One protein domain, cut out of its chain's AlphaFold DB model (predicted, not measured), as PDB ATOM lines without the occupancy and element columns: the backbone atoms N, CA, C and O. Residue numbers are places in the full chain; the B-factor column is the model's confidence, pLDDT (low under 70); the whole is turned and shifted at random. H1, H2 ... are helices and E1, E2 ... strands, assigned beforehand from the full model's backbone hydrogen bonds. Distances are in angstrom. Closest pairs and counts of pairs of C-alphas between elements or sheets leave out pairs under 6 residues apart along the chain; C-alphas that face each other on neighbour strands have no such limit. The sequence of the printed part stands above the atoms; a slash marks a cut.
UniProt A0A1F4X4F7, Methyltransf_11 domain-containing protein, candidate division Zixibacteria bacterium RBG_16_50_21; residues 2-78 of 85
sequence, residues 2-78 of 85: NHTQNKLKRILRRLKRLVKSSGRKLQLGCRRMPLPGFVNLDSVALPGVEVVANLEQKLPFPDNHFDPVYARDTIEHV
ATOM      1  N   ASN A   2     193.729 201.569 159.752       62.69
ATOM      2  CA  ASN A   2     194.064 200.955 161.061       62.69
ATOM      3  C   ASN A   2     195.183 199.890 161.031       62.69
ATOM      4  O   ASN A   2     195.803 199.598 162.053       62.69
ATOM      5  N   HIS A   3     195.476 199.312 159.863       63.97
ATOM      6  CA  HIS A   3     196.442 198.215 159.723       63.97
ATOM      7  C   HIS A   3     197.897 198.660 159.983       63.97
ATOM      8  O   HIS A   3     198.637 198.006 160.720       63.97
ATOM      9  N   THR A   4     198.289 199.825 159.459       73.25
ATOM     10  CA  THR A   4     199.650 200.377 159.589       73.25
ATOM     11  C   THR A   4     200.005 200.717 161.040       73.25
ATOM     12  O   THR A   4     201.093 200.379 161.509       73.25
ATOM     13  N   GLN A   5     199.062 201.303 161.787       75.31
ATOM     14  CA  GLN A   5     199.232 201.643 163.207       75.31
ATOM     15  C   GLN A   5     199.472 200.394 164.070       75.31
ATOM     16  O   GLN A   5     200.333 200.384 164.952       75.31
ATOM     17  N   ASN A   6     198.773 199.297 163.771       84.44
ATOM     18  CA  ASN A   6     198.937 198.033 164.488       84.44
ATOM     19  C   ASN A   6     200.267 197.338 164.150       84.44
ATOM     20  O   ASN A   6     200.920 196.793 165.047       84.44
ATOM     21  N   LYS A   7     200.723 197.414 162.890       83.06
ATOM     22  CA  LYS A   7     202.042 196.904 162.473       83.06
ATOM     23  C   LYS A   7     203.171 197.627 163.214       83.06
ATOM     24  O   LYS A   7     204.027 196.962 163.800       83.06
ATOM     25  N   LEU A   8     203.126 198.961 163.265       84.31
ATOM     26  CA  LEU A   8     204.124 199.771 163.967       84.31
ATOM     27  C   LEU A   8     204.158 199.457 165.468       84.31
ATOM     28  O   LEU A   8     205.224 199.170 166.010       84.31
ATOM     29  N   LYS A   9     202.997 199.407 166.136       88.50
ATOM     30  CA  LYS A   9     202.907 199.038 167.561       88.50
ATOM     31  C   LYS A   9     203.546 197.679 167.854       88.50
ATOM     32  O   LYS A   9     204.214 197.515 168.877       88.50
ATOM     33  N   ARG A  10     203.373 196.701 166.959       88.00
ATOM     34  CA  ARG A  10     203.950 195.357 167.108       88.00
ATOM     35  C   ARG A  10     205.472 195.358 166.951       88.00
ATOM     36  O   ARG A  10     206.152 194.715 167.749       88.00
ATOM     37  N   ILE A  11     205.999 196.105 165.979       86.81
ATOM     38  CA  ILE A  11     207.448 196.285 165.786       86.81
ATOM     39  C   ILE A  11     208.058 196.961 167.015       86.81
ATOM     40  O   ILE A  11     208.995 196.428 167.598       86.81
ATOM     41  N   LEU A  12     207.465 198.063 167.480       87.06
ATOM     42  CA  LEU A  12     207.932 198.782 168.668       87.06
ATOM     43  C   LEU A  12     207.925 197.896 169.919       87.06
ATOM     44  O   LEU A  12     208.863 197.936 170.711       87.06
ATOM     45  N   ARG A  13     206.896 197.056 170.101       91.19
ATOM     46  CA  ARG A  13     206.858 196.079 171.202       91.19
ATOM     47  C   ARG A  13     207.998 195.059 171.122       91.19
ATOM     48  O   ARG A  13     208.581 194.748 172.158       91.19
ATOM     49  N   ARG A  14     208.327 194.549 169.928       89.00
ATOM     50  CA  ARG A  14     209.467 193.633 169.729       89.00
ATOM     51  C   ARG A  14     210.798 194.331 169.982       89.00
ATOM     52  O   ARG A  14     211.587 193.816 170.764       89.00
ATOM     53  N   LEU A  15     211.001 195.521 169.421       86.94
ATOM     54  CA  LEU A  15     212.206 196.321 169.645       86.94
ATOM     55  C   LEU A  15     212.431 196.599 171.131       86.94
ATOM     56  O   LEU A  15     213.511 196.333 171.640       86.94
ATOM     57  N   LYS A  16     211.391 197.015 171.866       88.62
ATOM     58  CA  LYS A  16     211.475 197.201 173.325       88.62
ATOM     59  C   LYS A  16     211.921 195.933 174.059       88.62
ATOM     60  O   LYS A  16     212.618 196.037 175.060       88.62
ATOM     61  N   ARG A  17     211.521 194.748 173.590       90.25
ATOM     62  CA  ARG A  17     211.939 193.472 174.185       90.25
ATOM     63  C   ARG A  17     213.402 193.155 173.878       90.25
ATOM     64  O   ARG A  17     214.115 192.779 174.795       90.25
ATOM     65  N   LEU A  18     213.843 193.350 172.636       89.12
ATOM     66  CA  LEU A  18     215.241 193.136 172.239       89.12
ATOM     67  C   LEU A  18     216.178 194.123 172.952       89.12
ATOM     68  O   LEU A  18     217.203 193.741 173.500       89.12
ATOM     69  N   VAL A  19     215.788 195.395 173.062       86.25
ATOM     70  CA  VAL A  19     216.540 196.401 173.831       86.25
ATOM     71  C   VAL A  19     216.640 196.020 175.313       86.25
ATOM     72  O   VAL A  19     217.667 196.274 175.930       86.25
ATOM     73  N   LYS A  20     215.631 195.354 175.885       88.88
ATOM     74  CA  LYS A  20     215.662 194.875 177.278       88.88
ATOM     75  C   LYS A  20     216.346 193.520 177.478       88.88
ATOM     76  O   LYS A  20     216.577 193.154 178.626       88.88
ATOM     77  N   SER A  21     216.635 192.763 176.420       89.12
ATOM     78  CA  SER A  21     217.296 191.466 176.578       89.12
ATOM     79  C   SER A  21     218.717 191.644 177.111       89.12
ATOM     80  O   SER A  21     219.346 192.682 176.902       89.12
ATOM     81  N   SER A  22     219.225 190.633 177.803       90.19
ATOM     82  CA  SER A  22     220.652 190.549 178.120       90.19
ATOM     83  C   SER A  22     221.448 190.163 176.868       90.19
ATOM     84  O   SER A  22     220.849 189.779 175.857       90.19
ATOM     85  N   GLY A  23     222.774 190.286 176.939       93.50
ATOM     86  CA  GLY A  23     223.664 189.830 175.874       93.50
ATOM     87  C   GLY A  23     224.108 190.902 174.878       93.50
ATOM     88  O   GLY A  23     223.681 192.061 174.948       93.50
ATOM     89  N   ARG A  24     224.992 190.508 173.955       96.44
ATOM     90  CA  ARG A  24     225.512 191.388 172.892       96.44
ATOM     91  C   ARG A  24     224.520 191.409 171.743       96.44
ATOM     92  O   ARG A  24     224.039 190.363 171.323       96.44
ATOM     93  N   LYS A  25     224.224 192.589 171.206       97.25
ATOM     94  CA  LYS A  25     223.149 192.773 170.223       97.25
ATOM     95  C   LYS A  25     223.715 193.348 168.945       97.25
ATOM     96  O   LYS A  25     224.535 194.258 169.015       97.25
ATOM     97  N   LEU A  26     223.251 192.854 167.804       97.75
ATOM     98  CA  LEU A  26     223.687 193.321 166.491       97.75
ATOM     99  C   LEU A  26     222.497 193.852 165.698       97.75
ATOM    100  O   LEU A  26     221.459 193.193 165.615       97.75
ATOM    101  N   GLN A  27     222.645 195.038 165.118       97.38
ATOM    102  CA  GLN A  27     221.740 195.552 164.100       97.38
ATOM    103  C   GLN A  27     222.426 195.458 162.738       97.38
ATOM    104  O   GLN A  27     223.464 196.081 162.532       97.38
ATOM    105  N   LEU A  28     221.827 194.715 161.809       96.81
ATOM    106  CA  LEU A  28     222.273 194.628 160.419       96.81
ATOM    107  C   LEU A  28     221.552 195.685 159.576       96.81
ATOM    108  O   LEU A  28     220.335 195.839 159.699       96.81
ATOM    109  N   GLY A  29     222.292 196.389 158.719       96.25
ATOM    110  CA  GLY A  29     221.744 197.402 157.814       96.25
ATOM    111  C   GLY A  29     221.161 198.608 158.550       96.25
ATOM    112  O   GLY A  29     220.011 198.985 158.319       96.25
ATOM    113  N   CYS A  30     221.905 199.195 159.495       96.75
ATOM    114  CA  CYS A  30     221.378 200.269 160.342       96.75
ATOM    115  C   CYS A  30     221.171 201.605 159.611       96.75
ATOM    116  O   CYS A  30     220.367 202.429 160.060       96.75
ATOM    117  N   ARG A  31     221.859 201.839 158.486       95.19
ATOM    118  CA  ARG A  31     221.856 203.100 157.731       95.19
ATOM    119  C   ARG A  31     222.013 204.309 158.669       95.19
ATOM    120  O   ARG A  31     222.958 204.377 159.442       95.19
ATOM    121  N   ARG A  32     221.075 205.267 158.629       95.62
ATOM    122  CA  ARG A  32     221.028 206.456 159.511       95.62
ATOM    123  C   ARG A  32     220.133 206.259 160.745       95.62
ATOM    124  O   ARG A  32     219.692 207.234 161.345       95.62
ATOM    125  N   MET A  33     219.790 205.016 161.078       94.81
ATOM    126  CA  MET A  33     218.876 204.660 162.166       94.81
ATOM    127  C   MET A  33     219.534 203.671 163.143       94.81
ATOM    128  O   MET A  33     219.058 202.534 163.266       94.81
ATOM    129  N   PRO A  34     220.618 204.075 163.832       95.38
ATOM    130  CA  PRO A  34     221.252 203.230 164.835       95.38
ATOM    131  C   PRO A  34     220.308 202.963 166.015       95.38
ATOM    132  O   PRO A  34     219.536 203.837 166.429       95.38
ATOM    133  N   LEU A  35     220.376 201.758 166.575       93.75
ATOM    134  CA  LEU A  35     219.643 201.368 167.772       93.75
ATOM    135  C   LEU A  35     220.554 201.453 169.007       93.75
ATOM    136  O   LEU A  35     221.583 200.777 169.068       93.75
ATOM    137  N   PRO A  36     220.173 202.229 170.037       92.56
ATOM    138  CA  PRO A  36     220.925 202.277 171.286       92.56
ATOM    139  C   PRO A  36     221.054 200.896 171.942       92.56
ATOM    140  O   PRO A  36     220.065 200.170 172.089       92.56
ATOM    141  N   GLY A  37     222.270 200.554 172.375       93.62
ATOM    142  CA  GLY A  37     222.581 199.267 173.010       93.62
ATOM    143  C   GLY A  37     222.766 198.097 172.036       93.62
ATOM    144  O   GLY A  37     222.808 196.951 172.481       93.62
ATOM    145  N   PHE A  38     222.849 198.375 170.734       97.38
ATOM    146  CA  PHE A  38     223.250 197.435 169.689       97.38
ATOM    147  C   PHE A  38     224.592 197.868 169.112       97.38
ATOM    148  O   PHE A  38     224.869 199.060 169.085       97.38
ATOM    149  N   VAL A  39     225.369 196.906 168.613       98.06
ATOM    150  CA  VAL A  39     226.417 197.165 167.625       98.06
ATOM    151  C   VAL A  39     225.725 197.422 166.292       98.06
ATOM    152  O   VAL A  39     224.965 196.578 165.810       98.06
ATOM    153  N   ASN A  40     225.956 198.592 165.717       98.12
ATOM    154  CA  ASN A  40     225.293 199.049 164.503       98.12
ATOM    155  C   ASN A  40     226.173 198.794 163.277       98.12
ATOM    156  O   ASN A  40     227.241 199.394 163.140       98.12
ATOM    157  N   LEU A  41     225.727 197.901 162.390       98.12
ATOM    158  CA  LEU A  41     226.461 197.503 161.194       98.12
ATOM    159  C   LEU A  41     225.754 197.964 159.921       98.12
ATOM    160  O   LEU A  41     224.547 197.770 159.761       98.12
ATOM    161  N   ASP A  42     226.524 198.504 158.979       97.75
ATOM    162  CA  ASP A  42     226.073 198.768 157.612       97.75
ATOM    163  C   ASP A  42     227.215 198.551 156.606       97.75
ATOM    164  O   ASP A  42     228.384 198.508 156.973       97.75
ATOM    165  N   SER A  43     226.888 198.422 155.325       96.25
ATOM    166  CA  SER A  43     227.881 198.374 154.242       96.25
ATOM    167  C   SER A  43     228.496 199.744 153.934       96.25
ATOM    168  O   SER A  43     229.565 199.821 153.332       96.25
ATOM    169  N   VAL A  44     227.838 200.829 154.358       96.12
ATOM    170  CA  VAL A  44     228.270 202.212 154.130       96.12
ATOM    171  C   VAL A  44     228.592 202.894 155.457       96.12
ATOM    172  O   VAL A  44     227.799 202.855 156.395       96.12
ATOM    173  N   ALA A  45     229.724 203.595 155.518       97.69
ATOM    174  CA  ALA A  45     230.087 204.428 156.662       97.69
ATOM    175  C   ALA A  45     229.140 205.640 156.777       97.69
ATOM    176  O   ALA A  45     229.232 206.598 156.007       97.69
ATOM    177  N   LEU A  46     228.218 205.601 157.738       96.88
ATOM    178  CA  LEU A  46     227.258 206.669 158.029       96.88
ATOM    179  C   LEU A  46     227.310 207.044 159.517       96.88
ATOM    180  O   LEU A  46     227.777 206.249 160.333       96.88
ATOM    181  N   PRO A  47     226.813 208.233 159.910       97.19
ATOM    182  CA  PRO A  47     226.738 208.606 161.319       97.19
ATOM    183  C   PRO A  47     225.976 207.561 162.146       97.19
ATOM    184  O   PRO A  47     224.822 207.249 161.847       97.19
ATOM    185  N   GLY A  48     226.629 207.044 163.188       96.00
ATOM    186  CA  GLY A  48     226.081 206.011 164.071       96.00
ATOM    187  C   GLY A  48     226.331 204.567 163.626       96.00
ATOM    188  O   GLY A  48     225.966 203.659 164.363       96.00
ATOM    189  N   VAL A  49     226.959 204.341 162.466       98.06
ATOM    190  CA  VAL A  49     227.497 203.024 162.090       98.06
ATOM    191  C   VAL A  49     228.781 202.789 162.881       98.06
ATOM    192  O   VAL A  49     229.700 203.604 162.835       98.06
ATOM    193  N   GLU A  50     228.846 201.672 163.596       98.38
ATOM    194  CA  GLU A  50     230.006 201.265 164.397       98.38
ATOM    195  C   GLU A  50     230.892 200.266 163.648       98.38
ATOM    196  O   GLU A  50     232.106 200.251 163.838       98.38
ATOM    197  N   VAL A  51     230.295 199.442 162.780       98.12
ATOM    198  CA  VAL A  51     231.011 198.449 161.971       98.12
ATOM    199  C   VAL A  51     230.598 198.584 160.511       98.12
ATOM    200  O   VAL A  51     229.420 198.474 160.180       98.12
ATOM    201  N   VAL A  52     231.578 198.790 159.630       97.94
ATOM    202  CA  VAL A  52     231.354 198.816 158.182       97.94
ATOM    203  C   VAL A  52     231.705 197.452 157.600       97.94
ATOM    204  O   VAL A  52     232.871 197.061 157.621       97.94
ATOM    205  N   ALA A  53     230.712 196.709 157.110       96.12
ATOM    206  CA  ALA A  53     230.915 195.382 156.532       96.12
ATOM    207  C   ALA A  53     229.838 195.027 155.500       96.12
ATOM    208  O   ALA A  53     228.677 195.417 155.619       96.12
ATOM    209  N   ASN A  54     230.229 194.244 154.496       93.31
ATOM    210  CA  ASN A  54     229.319 193.703 153.493       93.31
ATOM    211  C   ASN A  54     228.720 192.369 153.979       93.31
ATOM    212  O   ASN A  54     229.469 191.463 154.336       93.31
ATOM    213  N   LEU A  55     227.388 192.234 153.958       91.56
ATOM    214  CA  LEU A  55     226.680 191.002 154.353       91.56
ATOM    215  C   LEU A  55     226.903 189.829 153.378       91.56
ATOM    216  O   LEU A  55     226.702 188.673 153.746       91.56
ATOM    217  N   GLU A  56     227.364 190.103 152.156       89.75
ATOM    218  CA  GLU A  56     227.789 189.080 151.184       89.75
ATOM    219  C   GLU A  56     229.155 188.463 151.521       89.75
ATOM    220  O   GLU A  56     229.620 187.536 150.854       89.75
ATOM    221  N   GLN A  57     229.829 188.992 152.542       90.31
ATOM    222  CA  GLN A  57     231.114 188.512 153.024       90.31
ATOM    223  C   GLN A  57     230.988 187.993 154.456       90.31
ATOM    224  O   GLN A  57     230.035 188.288 155.178       90.31
ATOM    225  N   LYS A  58     231.999 187.233 154.890       89.88
ATOM    226  CA  LYS A  58     232.100 186.816 156.287       89.88
ATOM    227  C   LYS A  58     232.150 188.059 157.177       89.88
ATOM    228  O   LYS A  58     233.035 188.900 157.024       89.88
ATOM    229  N   LEU A  59     231.212 188.146 158.116       93.56
ATOM    230  CA  LEU A  59     231.176 189.239 159.077       93.56
ATOM    231  C   LEU A  59     232.429 189.224 159.969       93.56
ATOM    232  O   LEU A  59     232.922 188.144 160.307       93.56
ATOM    233  N   PRO A  60     232.932 190.396 160.399       95.81
ATOM    234  CA  PRO A  60     234.149 190.519 161.204       95.81
ATOM    235  C   PRO A  60     233.901 190.180 162.685       95.81
ATOM    236  O   PRO A  60     234.361 190.879 163.586       95.81
ATOM    237  N   PHE A  61     233.145 189.116 162.947       96.06
ATOM    238  CA  PHE A  61     232.797 188.661 164.283       96.06
ATOM    239  C   PHE A  61     233.065 187.160 164.414       96.06
ATOM    240  O   PHE A  61     232.947 186.429 163.428       96.06
ATOM    241  N   PRO A  62     233.407 186.681 165.619       95.50
ATOM    242  CA  PRO A  62     233.391 185.255 165.912       95.50
ATOM    243  C   PRO A  62     231.993 184.655 165.729       95.50
ATOM    244  O   PRO A  62     230.979 185.349 165.846       95.50
ATOM    245  N   ASP A  63     231.938 183.345 165.526       94.00
ATOM    246  CA  ASP A  63     230.674 182.614 165.570       94.00
ATOM    247  C   ASP A  63     230.068 182.702 166.984       94.00
ATOM    248  O   ASP A  63     230.790 182.808 167.980       94.00
ATOM    249  N   ASN A  64     228.735 182.668 167.083       93.81
ATOM    250  CA  ASN A  64     227.992 182.754 168.352       93.81
ATOM    251  C   ASN A  64     228.322 183.998 169.209       93.81
ATOM    252  O   ASN A  64     228.286 183.948 170.437       93.81
ATOM    253  N   HIS A  65     228.654 185.125 168.574       95.88
ATOM    254  CA  HIS A  65     229.062 186.340 169.287       95.88
ATOM    255  C   HIS A  65     227.908 187.226 169.785       95.88
ATOM    256  O   HIS A  65     228.109 188.043 170.685       95.88
ATOM    257  N   PHE A  66     226.720 187.104 169.188       96.31
ATOM    258  CA  PHE A  66     225.557 187.942 169.487       96.31
ATOM    259  C   PHE A  66     224.349 187.095 169.868       96.31
ATOM    260  O   PHE A  66     224.135 186.028 169.299       96.31
ATOM    261  N   ASP A  67     223.538 187.617 170.786       94.06
ATOM    262  CA  ASP A  67     222.350 186.946 171.304       94.06
ATOM    263  C   ASP A  67     221.113 187.312 170.455       94.06
ATOM    264  O   ASP A  67     220.573 186.445 169.765       94.06
ATOM    265  N   PRO A  68     220.656 188.584 170.402       94.06
ATOM    266  CA  PRO A  68     219.723 189.016 169.373       94.06
ATOM    267  C   PRO A  68     220.426 189.692 168.191       94.06
ATOM    268  O   PRO A  68     221.209 190.635 168.344       94.06
ATOM    269  N   VAL A  69     220.005 189.292 166.993       94.12
ATOM    270  CA  VAL A  69     220.280 190.002 165.743       94.12
ATOM    271  C   VAL A  69     218.981 190.628 165.237       94.12
ATOM    272  O   VAL A  69     217.948 189.962 165.138       94.12
ATOM    273  N   TYR A  70     219.013 191.926 164.942       94.69
ATOM    274  CA  TYR A  70     217.895 192.667 164.369       94.69
ATOM    275  C   TYR A  70     218.252 193.144 162.962       94.69
ATOM    276  O   TYR A  70     219.254 193.821 162.765       94.69
ATOM    277  N   ALA A  71     217.400 192.822 161.997       93.69
ATOM    278  CA  ALA A  71     217.486 193.315 160.630       93.69
ATOM    279  C   ALA A  71     216.113 193.850 160.232       93.69
ATOM    280  O   ALA A  71     215.080 193.237 160.534       93.69
ATOM    281  N   ARG A  72     216.091 195.008 159.581       91.44
ATOM    282  CA  ARG A  72     214.861 195.600 159.067       91.44
ATOM    283  C   ARG A  72     215.147 196.198 157.711       91.44
ATOM    284  O   ARG A  72     215.997 197.071 157.600       91.44
ATOM    285  N   ASP A  73     214.343 195.773 156.750       91.31
ATOM    286  CA  ASP A  73     214.432 196.222 155.372       91.31
ATOM    287  C   ASP A  73     215.890 196.073 154.847       91.31
ATOM    288  O   ASP A  73     216.501 197.006 154.330       91.31
ATOM    289  N   THR A  74     216.506 194.919 155.150       92.75
ATOM    290  CA  THR A  74     217.936 194.614 154.944       92.75
ATOM    291  C   THR A  74     218.131 193.375 154.074       92.75
ATOM    292  O   THR A  74     218.935 193.395 153.151       92.75
ATOM    293  N   ILE A  75     217.413 192.286 154.374       90.31
ATOM    294  CA  ILE A  75     217.620 190.980 153.728       90.31
ATOM    295  C   ILE A  75     217.215 191.016 152.252       90.31
ATOM    296  O   ILE A  75     217.823 190.335 151.439       90.31
ATOM    297  N   GLU A  76     216.247 191.854 151.879       90.25
ATOM    298  CA  GLU A  76     215.857 192.074 150.481       90.25
ATOM    299  C   GLU A  76     216.951 192.715 149.612       90.25
ATOM    300  O   GLU A  76     216.803 192.775 148.393       90.25
ATOM    301  N   HIS A  77     218.022 193.223 150.226       89.62
ATOM    302  CA  HIS A  77     219.157 193.838 149.541       89.62
ATOM    303  C   HIS A  77     220.381 192.913 149.464       89.62
ATOM    304  O   HIS A  77     221.417 193.331 148.956       89.62
ATOM    305  N   VAL A  78     220.262 191.684 149.970       89.31
ATOM    306  CA  VAL A  78     221.278 190.629 149.876       89.31
ATOM    307  C   VAL A  78     220.986 189.814 148.610       89.31
ATOM    308  O   VAL A  78     219.856 189.375 148.401       89.31
TER     309      VAL A  78
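Overview. This is residues 2 to 78 of the 85 residues of the protein "Methyltransf_11 domain-containing protein" of candidate division Zixibacteria bacterium RBG_16_50_21 (UniProt A0A1F4X4F7). With little regular structure, this is a small body, mostly loops with a three-stranded parallel sheet, E2 E1 E3, from which H1 sticks out as an arm with residues 2 to 14. The printed part has 77 residues, 29 of them in named elements, H1 E1 E2 E3 along the chain, class mixed. It is compact, radius of gyration of the C-alphas 13.2 A, spanning 40 by 27 by 22 A.

Arrangement. H1, residues 2 to 20, is not on the sheet; every O i to N i+4 pair in it is within hydrogen-bond range. Inner strand E1, residues 26 to 28, is parallel to E2, residues 39 to 42, at 14 degrees, with N 41 and O 27 within hydrogen-bond range at 2.9 A. E1 is parallel to E3, residues 69 to 71, at 23 degrees, with N 70 and O 26 within range at 2.8 A.

Along the chain. H1 runs 27.7 A from C-alpha 2 (194.064, 200.955, 161.061). E1 measures 6.4 A, E2 10.1 A and E3 6.7 A, ending at C-alpha 71 (217.486, 193.315, 160.630).

Size, cuts and confidence. The farthest C-alphas, Asn 2 and Pro 62, are 42.6 A apart. The printed part has no cut; the link E2 to E3 is long, 26 residues. Residues 2 to 3 have pLDDT under 70.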